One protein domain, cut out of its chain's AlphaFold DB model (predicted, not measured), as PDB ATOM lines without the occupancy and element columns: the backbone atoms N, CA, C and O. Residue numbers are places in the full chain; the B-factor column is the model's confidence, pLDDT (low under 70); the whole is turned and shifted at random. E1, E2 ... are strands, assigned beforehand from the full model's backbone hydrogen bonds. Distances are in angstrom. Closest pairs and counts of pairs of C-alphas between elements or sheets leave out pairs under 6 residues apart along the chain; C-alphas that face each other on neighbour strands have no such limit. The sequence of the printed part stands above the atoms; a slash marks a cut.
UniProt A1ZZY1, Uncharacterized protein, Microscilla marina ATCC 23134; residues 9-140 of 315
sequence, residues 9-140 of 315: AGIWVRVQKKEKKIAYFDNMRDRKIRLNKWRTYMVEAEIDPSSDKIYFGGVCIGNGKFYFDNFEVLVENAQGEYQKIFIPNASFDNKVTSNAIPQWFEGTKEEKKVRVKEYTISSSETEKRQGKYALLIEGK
ATOM      1  N   ALA A   9      38.672   3.219  14.554       97.25
ATOM      2  CA  ALA A   9      37.733   2.353  13.849       97.25
ATOM      3  C   ALA A   9      37.300   1.159  14.707       97.25
ATOM      4  O   ALA A   9      37.919   0.842  15.722       97.25
ATOM      5  N   GLY A  10      36.237   0.495  14.285       97.19
ATOM      6  CA  GLY A  10      35.679  -0.695  14.907       97.19
ATOM      7  C   GLY A  10      34.758  -1.415  13.934       97.19
ATOM      8  O   GLY A  10      34.454  -0.904  12.854       97.19
ATOM      9  N   ILE A  11      34.272  -2.575  14.344       97.19
ATOM     10  CA  ILE A  11      33.049  -3.157  13.798       97.19
ATOM     11  C   ILE A  11      31.935  -3.003  14.834       97.19
ATOM     12  O   ILE A  11      32.198  -2.750  16.010       97.19
ATOM     13  N   TRP A  12      30.689  -3.099  14.396       96.38
ATOM     14  CA  TRP A  12      29.541  -3.027  15.283       96.38
ATOM     15  C   TRP A  12      28.480  -4.040  14.890       96.38
ATOM     16  O   TRP A  12      28.377  -4.424  13.725       96.38
ATOM     17  N   VAL A  13      27.669  -4.425  15.871       95.94
ATOM     18  CA  VAL A  13      26.477  -5.247  15.695       95.94
ATOM     19  C   VAL A  13      25.348  -4.710  16.572       95.94
ATOM     20  O   VAL A  13      25.566  -4.184  17.666       95.94
ATOM     21  N   ARG A  14      24.117  -4.817  16.083       94.06
ATOM     22  CA  ARG A  14      22.894  -4.504  16.813       94.06
ATOM     23  C   ARG A  14      21.857  -5.574  16.543       94.06
ATOM     24  O   ARG A  14      21.451  -5.746  15.396       94.06
ATOM     25  N   VAL A  15      21.352  -6.186  17.603       93.88
ATOM     26  CA  VAL A  15      20.185  -7.066  17.540       93.88
ATOM     27  C   VAL A  15      18.963  -6.268  17.971       93.88
ATOM     28  O   VAL A  15      18.969  -5.585  19.002       93.88
ATOM     29  N   GLN A  16      17.913  -6.319  17.162       92.00
ATOM     30  CA  GLN A  16      16.669  -5.600  17.383       92.00
ATOM     31  C   GLN A  16      15.514  -6.597  17.500       92.00
ATOM     32  O   GLN A  16      15.397  -7.501  16.678       92.00
ATOM     33  N   LYS A  17      14.650  -6.403  18.495       90.69
ATOM     34  CA  LYS A  17      13.363  -7.099  18.634       90.69
ATOM     35  C   LYS A  17      12.283  -6.387  17.810       90.69
ATOM     36  O   LYS A  17      12.516  -5.308  17.246       90.69
ATOM     37  N   LYS A  18      11.080  -6.969  17.789       85.81
ATOM     38  CA  LYS A  18       9.865  -6.308  17.283       85.81
ATOM     39  C   LYS A  18       9.695  -4.909  17.906       85.81
ATOM     40  O   LYS A  18      10.267  -4.597  18.951       85.81
ATOM     41  N   GLU A  19       8.961  -4.037  17.216       84.38
ATOM     42  CA  GLU A  19       8.714  -2.641  17.635       84.38
ATOM     43  C   GLU A  19       9.978  -1.767  17.779       84.38
ATOM     44  O   GLU A  19       9.963  -0.712  18.408       84.38
ATOM     45  N   LYS A  20      11.087  -2.160  17.141       81.25
ATOM     46  CA  LYS A  20      12.350  -1.401  17.113       81.25
ATOM     47  C   LYS A  20      13.090  -1.306  18.455       81.25
ATOM     48  O   LYS A  20      13.996  -0.476  18.582       81.25
ATOM     49  N   LYS A  21      12.779  -2.173  19.424       86.50
ATOM     50  CA  LYS A  21      13.518  -2.267  20.694       86.50
ATOM     51  C   LYS A  21      14.895  -2.902  20.475       86.50
ATOM     52  O   LYS A  21      15.007  -3.956  19.857       86.50
ATOM     53  N   ILE A  22      15.950  -2.270  20.987       89.94
ATOM     54  CA  ILE A  22      17.319  -2.803  20.921       89.94
ATOM     55  C   ILE A  22      17.470  -3.885  21.997       89.94
ATOM     56  O   ILE A  22      17.210  -3.611  23.167       89.94
ATOM     57  N   ALA A  23      17.864  -5.095  21.598       91.94
ATOM     58  CA  ALA A  23      18.176  -6.199  22.511       91.94
ATOM     59  C   ALA A  23      19.667  -6.284  22.828       91.94
ATOM     60  O   ALA A  23      20.033  -6.530  23.969       91.94
ATOM     61  N   TYR A  24      20.509  -6.033  21.827       94.31
ATOM     62  CA  TYR A  24      21.958  -6.056  21.966       94.31
ATOM     63  C   TYR A  24      22.584  -4.963  21.109       94.31
ATOM     64  O   TYR A  24      22.091  -4.669  20.012       94.31
ATOM     65  N   PHE A  25      23.666  -4.364  21.599       94.62
ATOM     66  CA  PHE A  25      24.458  -3.414  20.834       94.62
ATOM     67  C   PHE A  25      25.905  -3.392  21.312       94.62
ATOM     68  O   PHE A  25      26.169  -3.105  22.476       94.62
ATOM     69  N   ASP A  26      26.823  -3.586  20.375       96.50
ATOM     70  CA  ASP A  26      28.254  -3.406  20.585       96.50
ATOM     71  C   ASP A  26      28.849  -2.717  19.352       96.50
ATOM     72  O   ASP A  26      28.480  -3.016  18.217       96.50
ATOM     73  N   ASN A  27      29.735  -1.748  19.574       96.06
ATOM     74  CA  ASN A  27      30.424  -0.991  18.531       96.06
ATOM     75  C   ASN A  27      31.929  -0.829  18.777       96.06
ATOM     76  O   ASN A  27      32.547   0.078  18.212       96.06
ATOM     77  N   MET A  28      32.499  -1.646  19.667       96.62
ATOM     78  CA  MET A  28      33.911  -1.640  20.053       96.62
ATOM     79  C   MET A  28      34.440  -0.304  20.603       96.62
ATOM     80  O   MET A  28      35.644  -0.039  20.560       96.62
ATOM     81  N   ARG A  29      33.580   0.582  21.125       93.44
ATOM     82  CA  ARG A  29      34.015   1.895  21.640       93.44
ATOM     83  C   ARG A  29      34.991   1.792  22.821       93.44
ATOM     84  O   ARG A  29      35.798   2.703  23.020       93.44
ATOM     85  N   ASP A  30      34.895   0.732  23.604       93.69
ATOM     86  CA  ASP A  30      35.784   0.363  24.710       93.69
ATOM     87  C   ASP A  30      37.102  -0.282  24.231       93.69
ATOM     88  O   ASP A  30      38.130  -0.144  24.887       93.69
ATOM     89  N   ARG A  31      37.102  -0.888  23.039       95.31
ATOM     90  CA  ARG A  31      38.241  -1.588  22.413       95.31
ATOM     91  C   ARG A  31      38.569  -1.049  21.017       95.31
ATOM     92  O   ARG A  31      38.607  -1.762  20.017       95.31
ATOM     93  N   LYS A  32      38.811   0.260  20.970       95.94
ATOM     94  CA  LYS A  32      39.060   1.050  19.753       95.94
ATOM     95  C   LYS A  32      40.217   0.498  18.918       95.94
ATOM     96  O   LYS A  32      41.337   0.366  19.412       95.94
ATOM     97  N   ILE A  33      40.001   0.331  17.615       95.50
ATOM     98  CA  ILE A  33      41.066  -0.024  16.676       95.50
ATOM     99  C   ILE A  33      41.797   1.247  16.248       95.50
ATOM    100  O   ILE A  33      41.225   2.146  15.624       95.50
ATOM    101  N   ARG A  34      43.091   1.313  16.575       93.88
ATOM    102  CA  ARG A  34      44.000   2.376  16.112       93.88
ATOM    103  C   ARG A  34      45.256   1.867  15.412       93.88
ATOM    104  O   ARG A  34      46.011   2.661  14.857       93.88
ATOM    105  N   LEU A  35      45.481   0.555  15.434       91.69
ATOM    106  CA  LEU A  35      46.636  -0.068  14.800       91.69
ATOM    107  C   LEU A  35      46.574   0.111  13.283       91.69
ATOM    108  O   LEU A  35      45.538  -0.117  12.665       91.69
ATOM    109  N   ASN A  36      47.708   0.457  12.677       90.94
ATOM    110  CA  ASN A  36      47.840   0.533  11.225       90.94
ATOM    111  C   ASN A  36      48.315  -0.791  10.617       90.94
ATOM    112  O   ASN A  36      49.342  -0.840   9.943       90.94
ATOM    113  N   LYS A  37      47.623  -1.883  10.944       92.88
ATOM    114  CA  LYS A  37      47.896  -3.221  10.408       92.88
ATOM    115  C   LYS A  37      46.581  -3.976  10.264       92.88
ATOM    116  O   LYS A  37      45.732  -3.889  11.153       92.88
ATOM    117  N   TRP A  38      46.442  -4.742   9.186       94.81
ATOM    118  CA  TRP A  38      45.309  -5.643   8.998       94.81
ATOM    119  C   TRP A  38      45.249  -6.685  10.116       94.81
ATOM    120  O   TRP A  38      46.252  -7.317  10.452       94.81
ATOM    121  N   ARG A  39      44.058  -6.851  10.693       95.31
ATOM    122  CA  ARG A  39      43.720  -7.879  11.682       95.31
ATOM    123  C   ARG A  39      42.249  -8.251  11.535       95.31
ATOM    124  O   ARG A  39      41.450  -7.423  11.102       95.31
ATOM    125  N   THR A  40      41.899  -9.477  11.914       95.56
ATOM    126  CA  THR A  40      40.498  -9.852  12.139       95.56
ATOM    127  C   THR A  40      40.062  -9.333  13.502       95.56
ATOM    128  O   THR A  40      40.800  -9.462  14.477       95.56
ATOM    129  N   TYR A  41      38.858  -8.773  13.559       96.00
ATOM    130  CA  TYR A  41      38.179  -8.402  14.794       96.00
ATOM    131  C   TYR A  41      36.816  -9.080  14.809       96.00
ATOM    132  O   TYR A  41      36.220  -9.273  13.752       96.00
ATOM    133  N   MET A  42      36.346  -9.437  15.999       96.50
ATOM    134  CA  MET A  42      35.109 -10.182  16.190       96.50
ATOM    135  C   MET A  42      34.261  -9.513  17.268       96.50
ATOM    136  O   MET A  42      34.785  -8.942  18.230       96.50
ATOM    137  N   VAL A  43      32.949  -9.566  17.072       96.12
ATOM    138  CA  VAL A  43      31.939  -9.181  18.052       96.12
ATOM    139  C   VAL A  43      30.922 -10.306  18.080       96.12
ATOM    140  O   VAL A  43      30.374 -10.663  17.041       96.12
ATOM    141  N   GLU A  44      30.688 -10.847  19.265       94.62
ATOM    142  CA  GLU A  44      29.722 -11.913  19.500       94.62
ATOM    143  C   GLU A  44      28.453 -11.301  20.092       94.62
ATOM    144  O   GLU A  44      28.507 -10.300  20.814       94.62
ATOM    145  N   ALA A  45      27.301 -11.857  19.734       92.06
ATOM    146  CA  ALA A  45      26.007 -11.399  20.210       92.06
ATOM    147  C   ALA A  45      25.100 -12.604  20.429       92.06
ATOM    148  O   ALA A  45      24.921 -13.415  19.522       92.06
ATOM    149  N   GLU A  46      24.488 -12.680  21.604       87.94
ATOM    150  CA  GLU A  46      23.429 -13.648  21.857       87.94
ATOM    151  C   GLU A  46      22.122 -13.171  21.217       87.94
ATOM    152  O   GLU A  46      21.730 -12.001  21.316       87.94
ATOM    153  N   ILE A  47      21.446 -14.097  20.544       87.44
ATOM    154  CA  ILE A  47      20.174 -13.867  19.864       87.44
ATOM    155  C   ILE A  47      19.073 -14.666  20.553       87.44
ATOM    156  O   ILE A  47      19.159 -15.875  20.724       87.44
ATOM    157  N   ASP A  48      18.012 -13.961  20.932       83.75
ATOM    158  CA  ASP A  48      16.804 -14.539  21.523       83.75
ATOM    159  C   ASP A  48      15.748 -14.812  20.430       83.75
ATOM    160  O   ASP A  48      15.705 -14.052  19.454       83.75
ATOM    161  N   PRO A  49      14.852 -15.813  20.578       84.69
ATOM    162  CA  PRO A  49      13.806 -16.121  19.591       84.69
ATOM    163  C   PRO A  49      12.868 -14.956  19.223       84.69
ATOM    164  O   PRO A  49      12.228 -14.977  18.174       84.69
ATOM    165  N   SER A  50      12.769 -13.923  20.065       86.75
ATOM    166  CA  SER A  50      12.013 -12.688  19.806       86.75
ATOM    167  C   SER A  50      12.763 -11.651  18.953       86.75
ATOM    168  O   SER A  50      12.222 -10.569  18.683       86.75
ATOM    169  N   SER A  51      14.004 -11.939  18.553       90.31
ATOM    170  CA  SER A  51      14.810 -11.078  17.684       90.31
ATOM    171  C   SER A  51      14.216 -11.028  16.277       90.31
ATOM    172  O   SER A  51      13.789 -12.036  15.729       90.31
ATOM    173  N   ASP A  52      14.184  -9.833  15.694       90.94
ATOM    174  CA  ASP A  52      13.584  -9.549  14.386       90.94
ATOM    175  C   ASP A  52      14.659  -9.216  13.340       90.94
ATOM    176  O   ASP A  52      14.639  -9.725  12.224       90.94
ATOM    177  N   LYS A  53      15.631  -8.364  13.698       91.06
ATOM    178  CA  LYS A  53      16.667  -7.895  12.765       91.06
ATOM    179  C   LYS A  53      18.040  -7.834  13.413       91.06
ATOM    180  O   LYS A  53      18.179  -7.350  14.538       91.06
ATOM    181  N   ILE A  54      19.057  -8.213  12.646       91.69
ATOM    182  CA  ILE A  54      20.468  -7.997  12.969       91.69
ATOM    183  C   ILE A  54      21.011  -6.943  12.009       91.69
ATOM    184  O   ILE A  54      20.837  -7.035  10.796       91.69
ATOM    185  N   TYR A  55      21.665  -5.930  12.560       93.38
ATOM    186  CA  TYR A  55      22.424  -4.943  11.805       93.38
ATOM    187  C   TYR A  55      23.888  -5.061  12.190       93.38
ATOM    188  O   TYR A  55      24.188  -5.238  13.367       93.38
ATOM    189  N   PHE A  56      24.787  -4.918  11.230       95.62
ATOM    190  CA  PHE A  56      26.221  -4.938  11.476       95.62
ATOM    191  C   PHE A  56      26.950  -4.031  10.488       95.62
ATOM    192  O   PHE A  56      26.380  -3.592   9.488       95.62
ATOM    193  N   GLY A  57      28.219  -3.755  10.765       95.94
ATOM    194  CA  GLY A  57      29.102  -3.117   9.799       95.94
ATOM    195  C   GLY A  57      30.357  -2.527  10.417       95.94
ATOM    196  O   GLY A  57      30.686  -2.778  11.574       95.94
ATOM    197  N   GLY A  58      31.063  -1.724   9.626       96.50
ATOM    198  CA  GLY A  58      32.194  -0.928  10.091       96.50
ATOM    199  C   GLY A  58      31.740   0.361  10.774       96.50
ATOM    200  O   GLY A  58      30.707   0.941  10.433       96.50
ATOM    201  N   VAL A  59      32.530   0.833  11.733       95.94
ATOM    202  CA  VAL A  59      32.417   2.170  12.321       95.94
ATOM    203  C   VAL A  59      33.781   2.843  12.278       95.94
ATOM    204  O   VAL A  59      34.805   2.225  12.556       95.94
ATOM    205  N   CYS A  60      33.810   4.125  11.934       95.69
ATOM    206  CA  CYS A  60      34.998   4.955  12.060       95.69
ATOM    207  C   CYS A  60      34.628   6.326  12.625       95.69
ATOM    208  O   CYS A  60      33.507   6.804  12.464       95.69
ATOM    209  N   ILE A  61      35.571   6.929  13.341       94.25
ATOM    210  CA  ILE A  61      35.413   8.198  14.041       94.25
ATOM    211  C   ILE A  61      36.687   9.017  13.839       94.25
ATOM    212  O   ILE A  61      37.790   8.499  14.000       94.25
ATOM    213  N   GLY A  62      36.530  10.308  13.542       93.62
ATOM    214  CA  GLY A  62      37.624  11.273  13.410       93.62
ATOM    215  C   GLY A  62      38.338  11.272  12.069       93.62
ATOM    216  O   GLY A  62      37.930  10.593  11.130       93.62
ATOM    217  N   ASN A  63      39.406  12.072  12.006       94.50
ATOM    218  CA  ASN A  63      40.243  12.198  10.818       94.50
ATOM    219  C   ASN A  63      41.138  10.974  10.622       94.50
ATOM    220  O   ASN A  63      41.597  10.373  11.607       94.50
ATOM    221  N   GLY A  64      41.393  10.655   9.359       95.50
ATOM    222  CA  GLY A  64      42.258   9.570   8.924       95.50
ATOM    223  C   GLY A  64      41.617   8.669   7.876       95.50
ATOM    224  O   GLY A  64      40.482   8.876   7.452       95.50
ATOM    225  N   LYS A  65      42.369   7.645   7.472       96.75
ATOM    226  CA  LYS A  65      41.961   6.636   6.486       96.75
ATOM    227  C   LYS A  65      41.595   5.338   7.190       96.75
ATOM    228  O   LYS A  65      42.415   4.796   7.932       96.75
ATOM    229  N   PHE A  66      40.399   4.824   6.965       97.31
ATOM    230  CA  PHE A  66      39.888   3.618   7.606       97.31
ATOM    231  C   PHE A  66      39.552   2.588   6.536       97.31
ATOM    232  O   PHE A  66      38.810   2.894   5.606       97.31
ATOM    233  N   TYR A  67      40.119   1.392   6.671       97.31
ATOM    234  CA  TYR A  67      39.992   0.324   5.688       97.31
ATOM    235  C   TYR A  67      39.170  -0.818   6.270       97.31
ATOM    236  O   TYR A  67      39.399  -1.219   7.414       97.31
ATOM    237  N   PHE A  68      38.232  -1.331   5.481       97.62
ATOM    238  CA  PHE A  68      37.401  -2.473   5.841       97.62
ATOM    239  C   PHE A  68      37.361  -3.471   4.691       97.62
ATOM    240  O   PHE A  68      37.276  -3.079   3.529       97.62
ATOM    241  N   ASP A  69      37.438  -4.753   5.028       97.31
ATOM    242  CA  ASP A  69      37.487  -5.851   4.069       97.31
ATOM    243  C   ASP A  69      37.096  -7.163   4.768       97.31
ATOM    244  O   ASP A  69      37.263  -7.289   5.985       97.31
ATOM    245  N   ASN A  70      36.601  -8.122   3.989       96.31
ATOM    246  CA  ASN A  70      36.221  -9.474   4.390       96.31
ATOM    247  C   ASN A  70      35.282  -9.552   5.609       96.31
ATOM    248  O   ASN A  70      35.638 -10.131   6.639       96.31
ATOM    249  N   PHE A  71      34.084  -8.968   5.515       97.19
ATOM    250  CA  PHE A  71      33.058  -9.191   6.535       97.19
ATOM    251  C   PHE A  71      32.521 -10.620   6.477       97.19
ATOM    252  O   PHE A  71      32.172 -11.137   5.417       97.19
ATOM    253  N   GLU A  72      32.381 -11.229   7.647       96.81
ATOM    254  CA  GLU A  72      31.782 -12.546   7.812       96.81
ATOM    255  C   GLU A  72      30.780 -12.496   8.962       96.81
ATOM    256  O   GLU A  72      30.996 -11.804   9.958       96.81
ATOM    257  N   VAL A  73      29.676 -13.225   8.814       96.12
ATOM    258  CA  VAL A  73      28.704 -13.454   9.883       96.12
ATOM    259  C   VAL A  73      28.544 -14.957  10.020       96.12
ATOM    260  O   VAL A  73      28.250 -15.647   9.044       96.12
ATOM    261  N   LEU A  74      28.767 -15.441  11.235       95.81
ATOM    262  CA  LEU A  74      28.613 -16.831  11.627       95.81
ATOM    263  C   LEU A  74      27.445 -16.902  12.609       95.81
ATOM    264  O   LEU A  74      27.366 -16.083  13.524       95.81
ATOM    265  N   VAL A  75      26.535 -17.847  12.399       92.94
ATOM    266  CA  VAL A  75      25.388 -18.082  13.282       92.94
ATOM    267  C   VAL A  75      25.454 -19.517  13.770       92.94
ATOM    268  O   VAL A  75      25.580 -20.439  12.967       92.94
ATOM    269  N   GLU A  76      25.390 -19.691  15.082       93.31
ATOM    270  CA  GLU A  76      25.332 -21.001  15.718       93.31
ATOM    271  C   GLU A  76      23.951 -21.625  15.496       93.31
ATOM    272  O   GLU A  76      22.920 -20.993  15.749       93.31
ATOM    273  N   ASN A  77      23.921 -22.848  14.973       89.50
ATOM    274  CA  ASN A  77      22.686 -23.605  14.801       89.50
ATOM    275  C   ASN A  77      22.303 -24.363  16.088       89.50
ATOM    276  O   ASN A  77      23.023 -24.362  17.082       89.50
ATOM    277  N   ALA A  78      21.162 -25.057  16.070       88.19
ATOM    278  CA  ALA A  78      20.674 -25.822  17.222       88.19
ATOM    279  C   ALA A  78      21.593 -26.994  17.637       88.19
ATOM    280  O   ALA A  78      21.411 -27.554  18.715       88.19
ATOM    281  N   GLN A  79      22.546 -27.379  16.784       92.75
ATOM    282  CA  GLN A  79      23.542 -28.418  17.038       92.75
ATOM    283  C   GLN A  79      24.851 -27.853  17.624       92.75
ATOM    284  O   GLN A  79      25.758 -28.630  17.914       92.75
ATOM    285  N   GLY A  80      24.955 -26.532  17.815       91.62
ATOM    286  CA  GLY A  80      26.170 -25.867  18.298       91.62
ATOM    287  C   GLY A  80      27.225 -25.623  17.212       91.62
ATOM    288  O   GLY A  80      28.378 -25.324  17.513       91.62
ATOM    289  N   GLU A  81      26.868 -25.777  15.934       94.81
ATOM    290  CA  GLU A  81      27.781 -25.567  14.810       94.81
ATOM    291  C   GLU A  81      27.598 -24.171  14.207       94.81
ATOM    292  O   GLU A  81      26.480 -23.732  13.926       94.81
ATOM    293  N   TYR A  82      28.708 -23.480  13.935       94.44
ATOM    294  CA  TYR A  82      28.685 -22.164  13.297       94.44
ATOM    295  C   TYR A  82      28.541 -22.268  11.779       94.44
ATOM    296  O   TYR A  82      29.422 -22.771  11.080       94.44
ATOM    297  N   GLN A  83      27.454 -21.706  11.254       95.19
ATOM    298  CA  GLN A  83      27.195 -21.603   9.822       95.19
ATOM    299  C   GLN A  83      27.462 -20.186   9.317       95.19
ATOM    300  O   GLN A  83      26.996 -19.200   9.890       95.19
ATOM    301  N   LYS A  84      28.198 -20.079   8.207       96.00
ATOM    302  CA  LYS A  84      28.480 -18.796   7.558       96.00
ATOM    303  C   LYS A  84      27.269 -18.320   6.765       96.00
ATOM    304  O   LYS A  84      26.795 -19.007   5.863       96.00
ATOM    305  N   ILE A  85      26.815 -17.109   7.063       95.00
ATOM    306  CA  ILE A  85      25.743 -16.438   6.331       95.00
ATOM    307  C   ILE A  85      26.331 -15.724   5.116       95.00
ATOM    308  O   ILE A  85      27.359 -15.045   5.201       95.00
ATOM    309  N   PHE A  86      25.671 -15.867   3.968       96.00
ATOM    310  CA  PHE A  86      26.049 -15.140   2.763       96.00
ATOM    311  C   PHE A  86      25.753 -13.646   2.917       96.00
ATOM    312  O   PHE A  86      24.630 -13.248   3.222       96.00
ATOM    313  N   ILE A  87      26.765 -12.819   2.657       96.12
ATOM    314  CA  ILE A  87      26.662 -11.361   2.680       96.12
ATOM    315  C   ILE A  87      27.059 -10.849   1.293       96.12
ATOM    316  O   ILE A  87      28.203 -11.055   0.867       96.12
ATOM    317  N   PRO A  88      26.157 -10.170   0.569       96.75
ATOM    318  CA  PRO A  88      26.504  -9.575  -0.709       96.75
ATOM    319  C   PRO A  88      27.657  -8.572  -0.564       96.75
ATOM    320  O   PRO A  88      27.641  -7.698   0.302       96.75
ATOM    321  N   ASN A  89      28.659  -8.683  -1.438       97.12
ATOM    322  CA  ASN A  89      29.816  -7.781  -1.476       97.12
ATOM    323  C   ASN A  89      30.571  -7.649  -0.131       97.12
ATOM    324  O   ASN A  89      31.058  -6.569   0.197       97.12
ATOM    325  N   ALA A  90      30.667  -8.720   0.665       96.88
ATOM    326  CA  ALA A  90      31.288  -8.675   1.996       96.88
ATOM    327  C   ALA A  90      32.789  -8.315   1.994       96.88
ATOM    328  O   ALA A  90      33.299  -7.777   2.977       96.88
ATOM    329  N   SER A  91      33.481  -8.590   0.884       96.44
ATOM    330  CA  SER A  91      34.888  -8.232   0.642       96.44
ATOM    331  C   SER A  91      35.062  -6.904  -0.101       96.44
ATOM    332  O   SER A  91      36.169  -6.536  -0.448       96.44
ATOM    333  N   PHE A  92      33.977  -6.185  -0.405       97.56
ATOM    334  CA  PHE A  92      34.013  -4.920  -1.152       97.56
ATOM    335  C   PHE A  92      34.686  -4.981  -2.541       97.56
ATOM    336  O   PHE A  92      35.190  -3.975  -3.034       97.56
ATOM    337  N   ASP A  93      34.617  -6.132  -3.215       97.25
ATOM    338  CA  ASP A  93      35.146  -6.343  -4.572       97.25
ATOM    339  C   ASP A  93      34.384  -5.588  -5.670       97.25
ATOM    340  O   ASP A  93      34.899  -5.393  -6.776       97.25
ATOM    341  N   ASN A  94      33.165  -5.138  -5.377       97.44
ATOM    342  CA  ASN A  94      32.445  -4.215  -6.239       97.44
ATOM    343  C   ASN A  94      32.842  -2.777  -5.894       97.44
ATOM    344  O   ASN A  94      32.638  -2.312  -4.769       97.44
ATOM    345  N   LYS A  95      33.384  -2.068  -6.890       96.94
ATOM    346  CA  LYS A  95      33.944  -0.723  -6.735       96.94
ATOM    347  C   LYS A  95      32.894   0.284  -6.250       96.94
ATOM    348  O   LYS A  95      31.772   0.329  -6.754       96.94
ATOM    349  N   VAL A  96      33.287   1.117  -5.289       97.31
ATOM    350  CA  VAL A  96      32.504   2.262  -4.812       97.31
ATOM    351  C   VAL A  96      32.400   3.306  -5.922       97.31
ATOM    352  O   VAL A  96      33.415   3.700  -6.501       97.31
ATOM    353  N   THR A  97      31.189   3.816  -6.158       96.25
ATOM    354  CA  THR A  97      30.918   4.865  -7.154       96.25
ATOM    355  C   THR A  97      30.173   6.013  -6.491       96.25
ATOM    356  O   THR A  97      29.150   5.796  -5.848       96.25
ATOM    357  N   SER A  98      30.674   7.243  -6.626       92.50
ATOM    358  CA  SER A  98      30.033   8.449  -6.071       92.50
ATOM    359  C   SER A  98      29.669   8.328  -4.582       92.50
ATOM    360  O   SER A  98      28.605   8.771  -4.161       92.50
ATOM    361  N   ASN A  99      30.562   7.733  -3.781       92.50
ATOM    362  CA  ASN A  99      30.383   7.411  -2.357       92.50
ATOM    363  C   ASN A  99      29.317   6.348  -2.020       92.50
ATOM    364  O   ASN A  99      29.081   6.079  -0.844       92.50
ATOM    365  N   ALA A 100      28.692   5.717  -3.013       93.38
ATOM    366  CA  ALA A 100      27.768   4.614  -2.794       93.38
ATOM    367  C   ALA A 100      28.529   3.284  -2.708       93.38
ATOM    368  O   ALA A 100      29.275   2.924  -3.622       93.38
ATOM    369  N   ILE A 101      28.320   2.551  -1.613       95.31
ATOM    370  CA  ILE A 101      28.909   1.227  -1.394       95.31
ATOM    371  C   ILE A 101      27.953   0.178  -1.982       95.31
ATOM    372  O   ILE A 101      26.818   0.081  -1.515       95.31
ATOM    373  N   PRO A 102      28.347  -0.614  -2.993       96.81
ATOM    374  CA  PRO A 102      27.446  -1.607  -3.571       96.81
ATOM    375  C   PRO A 102      26.978  -2.618  -2.517       96.81
ATOM    376  O   PRO A 102      27.812  -3.220  -1.845       96.81
ATOM    377  N   GLN A 103      25.660  -2.819  -2.400       95.94
ATOM    378  CA  GLN A 103      25.003  -3.733  -1.441       95.94
ATOM    379  C   GLN A 103      25.169  -3.385   0.050       95.94
ATOM    380  O   GLN A 103      24.788  -4.166   0.916       95.94
ATOM    381  N   TRP A 104      25.699  -2.203   0.359       95.06
ATOM    382  CA  TRP A 104      25.848  -1.694   1.720       95.06
ATOM    383  C   TRP A 104      25.309  -0.261   1.787       95.06
ATOM    384  O   TRP A 104      25.087   0.391   0.767       95.06
ATOM    385  N   PHE A 105      25.069   0.264   2.986       91.88
ATOM    386  CA  PHE A 105      24.561   1.626   3.152       91.88
ATOM    387  C   PHE A 105      25.231   2.356   4.312       91.88
ATOM    388  O   PHE A 105      25.725   1.752   5.259       91.88
ATOM    389  N   GLU A 106      25.220   3.686   4.244       90.69
ATOM    390  CA  GLU A 106      25.696   4.543   5.326       90.69
ATOM    391  C   GLU A 106      24.642   4.701   6.424       90.69
ATOM    392  O   GLU A 106      23.478   5.014   6.156       90.69
ATOM    393  N   GLY A 107      25.075   4.573   7.676       87.56
ATOM    394  CA  GLY A 107      24.237   4.760   8.856       87.56
ATOM    395  C   GLY A 107      23.936   3.452   9.578       87.56
ATOM    396  O   GLY A 107      24.542   2.418   9.332       87.56
ATOM    397  N   THR A 108      23.004   3.514  10.528       82.88
ATOM    398  CA  THR A 108      22.649   2.355  11.368       82.88
ATOM    399  C   THR A 108      21.284   1.766  11.024       82.88
ATOM    400  O   THR A 108      20.854   0.819  11.683       82.88
ATOM    401  N   LYS A 109      20.567   2.353  10.057       80.69
ATOM    402  CA  LYS A 109      19.245   1.936   9.569       80.69
ATOM    403  C   LYS A 109      19.115   2.324   8.099       80.69
ATOM    404  O   LYS A 109      19.520   3.427   7.735       80.69
ATOM    405  N   GLU A 110      18.535   1.450   7.288       74.62
ATOM    406  CA  GLU A 110      18.413   1.658   5.843       74.62
ATOM    407  C   GLU A 110      17.498   2.845   5.505       74.62
ATOM    408  O   GLU A 110      17.796   3.628   4.603       74.62
ATOM    409  N   GLU A 111      16.439   3.046   6.296       78.81
ATOM    410  CA  GLU A 111      15.425   4.080   6.068       78.81
ATOM    411  C   GLU A 111      15.899   5.487   6.476       78.81
ATOM    412  O   GLU A 111      15.215   6.478   6.224       78.81
ATOM    413  N   LYS A 112      17.057   5.598   7.143       72.25
ATOM    414  CA  LYS A 112      17.600   6.872   7.634       72.25
ATOM    415  C   LYS A 112      19.106   6.952   7.408       72.25
ATOM    416  O   LYS A 112      19.903   6.860   8.346       72.25
ATOM    417  N   LYS A 113      19.478   7.171   6.150       72.31
ATOM    418  CA  LYS A 113      20.863   7.417   5.743       72.31
ATOM    419  C   LYS A 113      21.276   8.820   6.183       72.31
ATOM    420  O   LYS A 113      20.608   9.802   5.869       72.31
ATOM    421  N   VAL A 114      22.364   8.916   6.941       71.50
ATOM    422  CA  VAL A 114      22.949  10.196   7.359       71.50
ATOM    423  C   VAL A 114      24.318  10.300   6.720       71.50
ATOM    424  O   VAL A 114      25.220   9.551   7.086       71.50
ATOM    425  N   ARG A 115      24.477  11.242   5.786       80.38
ATOM    426  CA  ARG A 115      25.778  11.546   5.195       80.38
ATOM    427  C   ARG A 115      26.482  12.620   6.010       80.38
ATOM    428  O   ARG A 115      25.966  13.725   6.180       80.38
ATOM    429  N   VAL A 116      27.682  12.307   6.475       83.25
ATOM    430  CA  VAL A 116      28.577  13.279   7.106       83.25
ATOM    431  C   VAL A 116      29.528  13.796   6.026       83.25
ATOM    432  O   VAL A 116      30.244  13.011   5.410       83.25
ATOM    433  N   LYS A 117      29.492  15.106   5.754       85.31
ATOM    434  CA  LYS A 117      30.201  15.733   4.619       85.31
ATOM    435  C   LYS A 117      31.722  15.601   4.714       85.31
ATOM    436  O   LYS A 117      32.397  15.609   3.696       85.31
ATOM    437  N   GLU A 118      32.242  15.487   5.930       90.62
ATOM    438  CA  GLU A 118      33.669  15.360   6.219       90.62
ATOM    439  C   GLU A 118      34.240  13.962   5.936       90.62
ATOM    440  O   GLU A 118      35.449  13.772   6.056       90.62
ATOM    441  N   TYR A 119      33.394  12.993   5.578       93.44
ATOM    442  CA  TYR A 119      33.830  11.672   5.146       93.44
ATOM    443  C   TYR A 119      33.687  11.510   3.636       93.44
ATOM    444  O   TYR A 119      32.655  11.858   3.059       93.44
ATOM    445  N   THR A 120      34.703  10.913   3.020       95.88
ATOM    446  CA  THR A 120      34.705  10.430   1.635       95.88
ATOM    447  C   THR A 120      34.796   8.911   1.650       95.88
ATOM    448  O   THR A 120      35.512   8.340   2.470       95.88
ATOM    449  N   ILE A 121      34.072   8.251   0.751       96.69
ATOM    450  CA  ILE A 121      34.042   6.796   0.622       96.69
ATOM    451  C   ILE A 121      34.518   6.426  -0.778       96.69
ATOM    452  O   ILE A 121      34.025   6.957  -1.776       96.69
ATOM    453  N   SER A 122      35.476   5.510  -0.849       97.94
ATOM    454  CA  SER A 122      36.083   5.036  -2.090       97.94
ATOM    455  C   SER A 122      36.550   3.583  -1.955       97.94
ATOM    456  O   SER A 122      36.441   2.969  -0.894       97.94
ATOM    457  N   SER A 123      37.050   3.012  -3.049       98.19
ATOM    458  CA  SER A 123      37.693   1.697  -3.061       98.19
ATOM    459  C   SER A 123      39.207   1.860  -3.105       98.19
ATOM    460  O   SER A 123      39.718   2.618  -3.932       98.19
ATOM    461  N   SER A 124      39.930   1.130  -2.255       97.25
ATOM    462  CA  SER A 124      41.386   1.034  -2.341       97.25
ATOM    463  C   SER A 124      41.799  -0.191  -3.148       97.25
ATOM    464  O   SER A 124      41.365  -1.300  -2.861       97.25
ATOM    465  N   GLU A 125      42.655   0.016  -4.148       95.62
ATOM    466  CA  GLU A 125      43.251  -1.050  -4.964       95.62
ATOM    467  C   GLU A 125      44.551  -1.595  -4.358       95.62
ATOM    468  O   GLU A 125      44.926  -2.737  -4.626       95.62
ATOM    469  N   THR A 126      45.233  -0.793  -3.539       93.69
ATOM    470  CA  THR A 126      46.555  -1.098  -2.976       93.69
ATOM    471  C   THR A 126      46.477  -1.591  -1.535       93.69
ATOM    472  O   THR A 126      47.135  -2.562  -1.184       93.69
ATOM    473  N   GLU A 127      45.655  -0.949  -0.703       93.50
ATOM    474  CA  GLU A 127      45.471  -1.304   0.704       93.50
ATOM    475  C   GLU A 127      44.238  -2.190   0.836       93.50
ATOM    476  O   GLU A 127      43.122  -1.700   1.005       93.50
ATOM    477  N   LYS A 128      44.445  -3.504   0.738       93.69
ATOM    478  CA  LYS A 128      43.387  -4.513   0.832       93.69
ATOM    479  C   LYS A 128      43.872  -5.763   1.542       93.69
ATOM    480  O   LYS A 128      45.075  -6.034   1.575       93.69
ATOM    481  N   ARG A 129      42.937  -6.518   2.112       91.50
ATOM    482  CA  ARG A 129      43.238  -7.797   2.752       91.50
ATOM    483  C   ARG A 129      43.077  -8.946   1.770       91.50
ATOM    484  O   ARG A 129      43.892  -9.866   1.786       91.50
ATOM    485  N   GLN A 130      42.042  -8.895   0.941       89.06
ATOM    486  CA  GLN A 130      41.768  -9.899  -0.077       89.06
ATOM    487  C   GLN A 130      41.051  -9.283  -1.281       89.06
ATOM    488  O   GLN A 130      40.713  -8.105  -1.283       89.06
ATOM    489  N   GLY A 131      40.847 -10.085  -2.324       93.19
ATOM    490  CA  GLY A 131      40.068  -9.664  -3.483       93.19
ATOM    491  C   GLY A 131      40.704  -8.528  -4.296       93.19
ATOM    492  O   GLY A 131      41.926  -8.343  -4.347       93.19
ATOM    493  N   LYS A 132      39.853  -7.797  -5.010       96.12
ATOM    494  CA  LYS A 132      40.198  -6.705  -5.923       96.12
ATOM    495  C   LYS A 132      40.379  -5.387  -5.181       96.12
ATOM    496  O   LYS A 132      41.353  -4.684  -5.469       96.12
ATOM    497  N   TYR A 133      39.488  -5.081  -4.239       97.81
ATOM    498  CA  TYR A 133      39.457  -3.812  -3.514       97.81
ATOM    499  C   TYR A 133      39.167  -4.012  -2.025       97.81
ATOM    500  O   TYR A 133      38.585  -5.014  -1.645       97.81
ATOM    501  N   ALA A 134      39.479  -3.002  -1.215       97.81
ATOM    502  CA  ALA A 134      38.884  -2.824   0.109       97.81
ATOM    503  C   ALA A 134      38.089  -1.513   0.171       97.81
ATOM    504  O   ALA A 134      38.348  -0.571  -0.588       97.81
ATOM    505  N   LEU A 135      37.146  -1.421   1.109       98.06
ATOM    506  CA  LEU A 135      36.437  -0.178   1.395       98.06
ATOM    507  C   LEU A 135      37.378   0.795   2.111       98.06
ATOM    508  O   LEU A 135      37.890   0.479   3.182       98.06
ATOM    509  N   LEU A 136      37.550   1.992   1.555       97.81
ATOM    510  CA  LEU A 136      38.233   3.113   2.193       97.81
ATOM    511  C   LEU A 136      37.206   4.173   2.594       97.81
ATOM    512  O   LEU A 136      36.472   4.698   1.759       97.81
ATOM    513  N   ILE A 137      37.207   4.526   3.874       97.06
ATOM    514  CA  ILE A 137      36.522   5.703   4.397       97.06
ATOM    515  C   ILE A 137      37.588   6.683   4.884       97.06
ATOM    516  O   ILE A 137      38.378   6.357   5.768       97.06
ATOM    517  N   GLU A 138      37.631   7.880   4.310       97.12
ATOM    518  CA  GLU A 138      38.570   8.937   4.687       97.12
ATOM    519  C   GLU A 138      37.824  10.079   5.371       97.12
ATOM    520  O   GLU A 138      36.950  10.698   4.769       97.12
ATOM    521  N   GLY A 139      38.154  10.347   6.634       95.31
ATOM    522  CA  GLY A 139      37.663  11.503   7.378       95.31
ATOM    523  C   GLY A 139      38.663  12.652   7.317       95.31
ATOM    524  O   GLY A 139      39.836  12.450   7.636       95.31
ATOM    525  N   LYS A 140      38.214  13.858   6.956       91.56
ATOM    526  CA  LYS A 140      39.071  15.052   6.895       91.56
ATOM    527  C   LYS A 140      38.352  16.297   7.411       91.56
ATOM    528  O   LYS A 140      37.204  16.557   7.073       91.56
TER     529      LYS A 140
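This is residues 9 to 140 of the 315 residues of an uncharacterized protein of Microscilla marina ATCC 23134 (UniProt A1ZZY1). With little regular structure, two small sheets, E2 E1 E3 and E4 E8 E7, form a sandwich, face to face with strands crossed at 75 degrees; the hairpin E5 and E6 makes a third sheet. The 132 printed residues, 50 in named elements, hold eight strands, E1 to E8 in order, antiparallel in each sheet: all strand. The whole is compact, radius of gyration of the C-alphas 15.3 A, spanning 41 by 30 by 28 A.

E1, residues 9 to 17, has neighbours E2, residues 22 to 26, and E3, residues 51 to 61; within hydrogen-bond range are N 15 and O 24, 2.9 A, and N 12 and O 57, 2.8 A. E3 bends by 55 degrees at residue 58. E8, residues 134 to 139, has neighbours E4, residues 64 to 68, and E7, residues 119 to 124; N 66 and O 137, 2.8 A, and N 122 and O 136, 2.9 A, are within range. E5, residues 73 to 76, pairs with E6, residues 82 to 85: N 75 and O 83, 2.9 A.

E1, 26.6 A long, begins at C-alpha 9 (37.733, 2.353, 13.849); E3 measures 28.4 A; E8 ends at C-alpha 139 (37.663, 11.503, 7.378).

The printed part has no cut. Residues 27 to 50 and 86 to 118 are long links. No printed residue is under 70 in pLDDT.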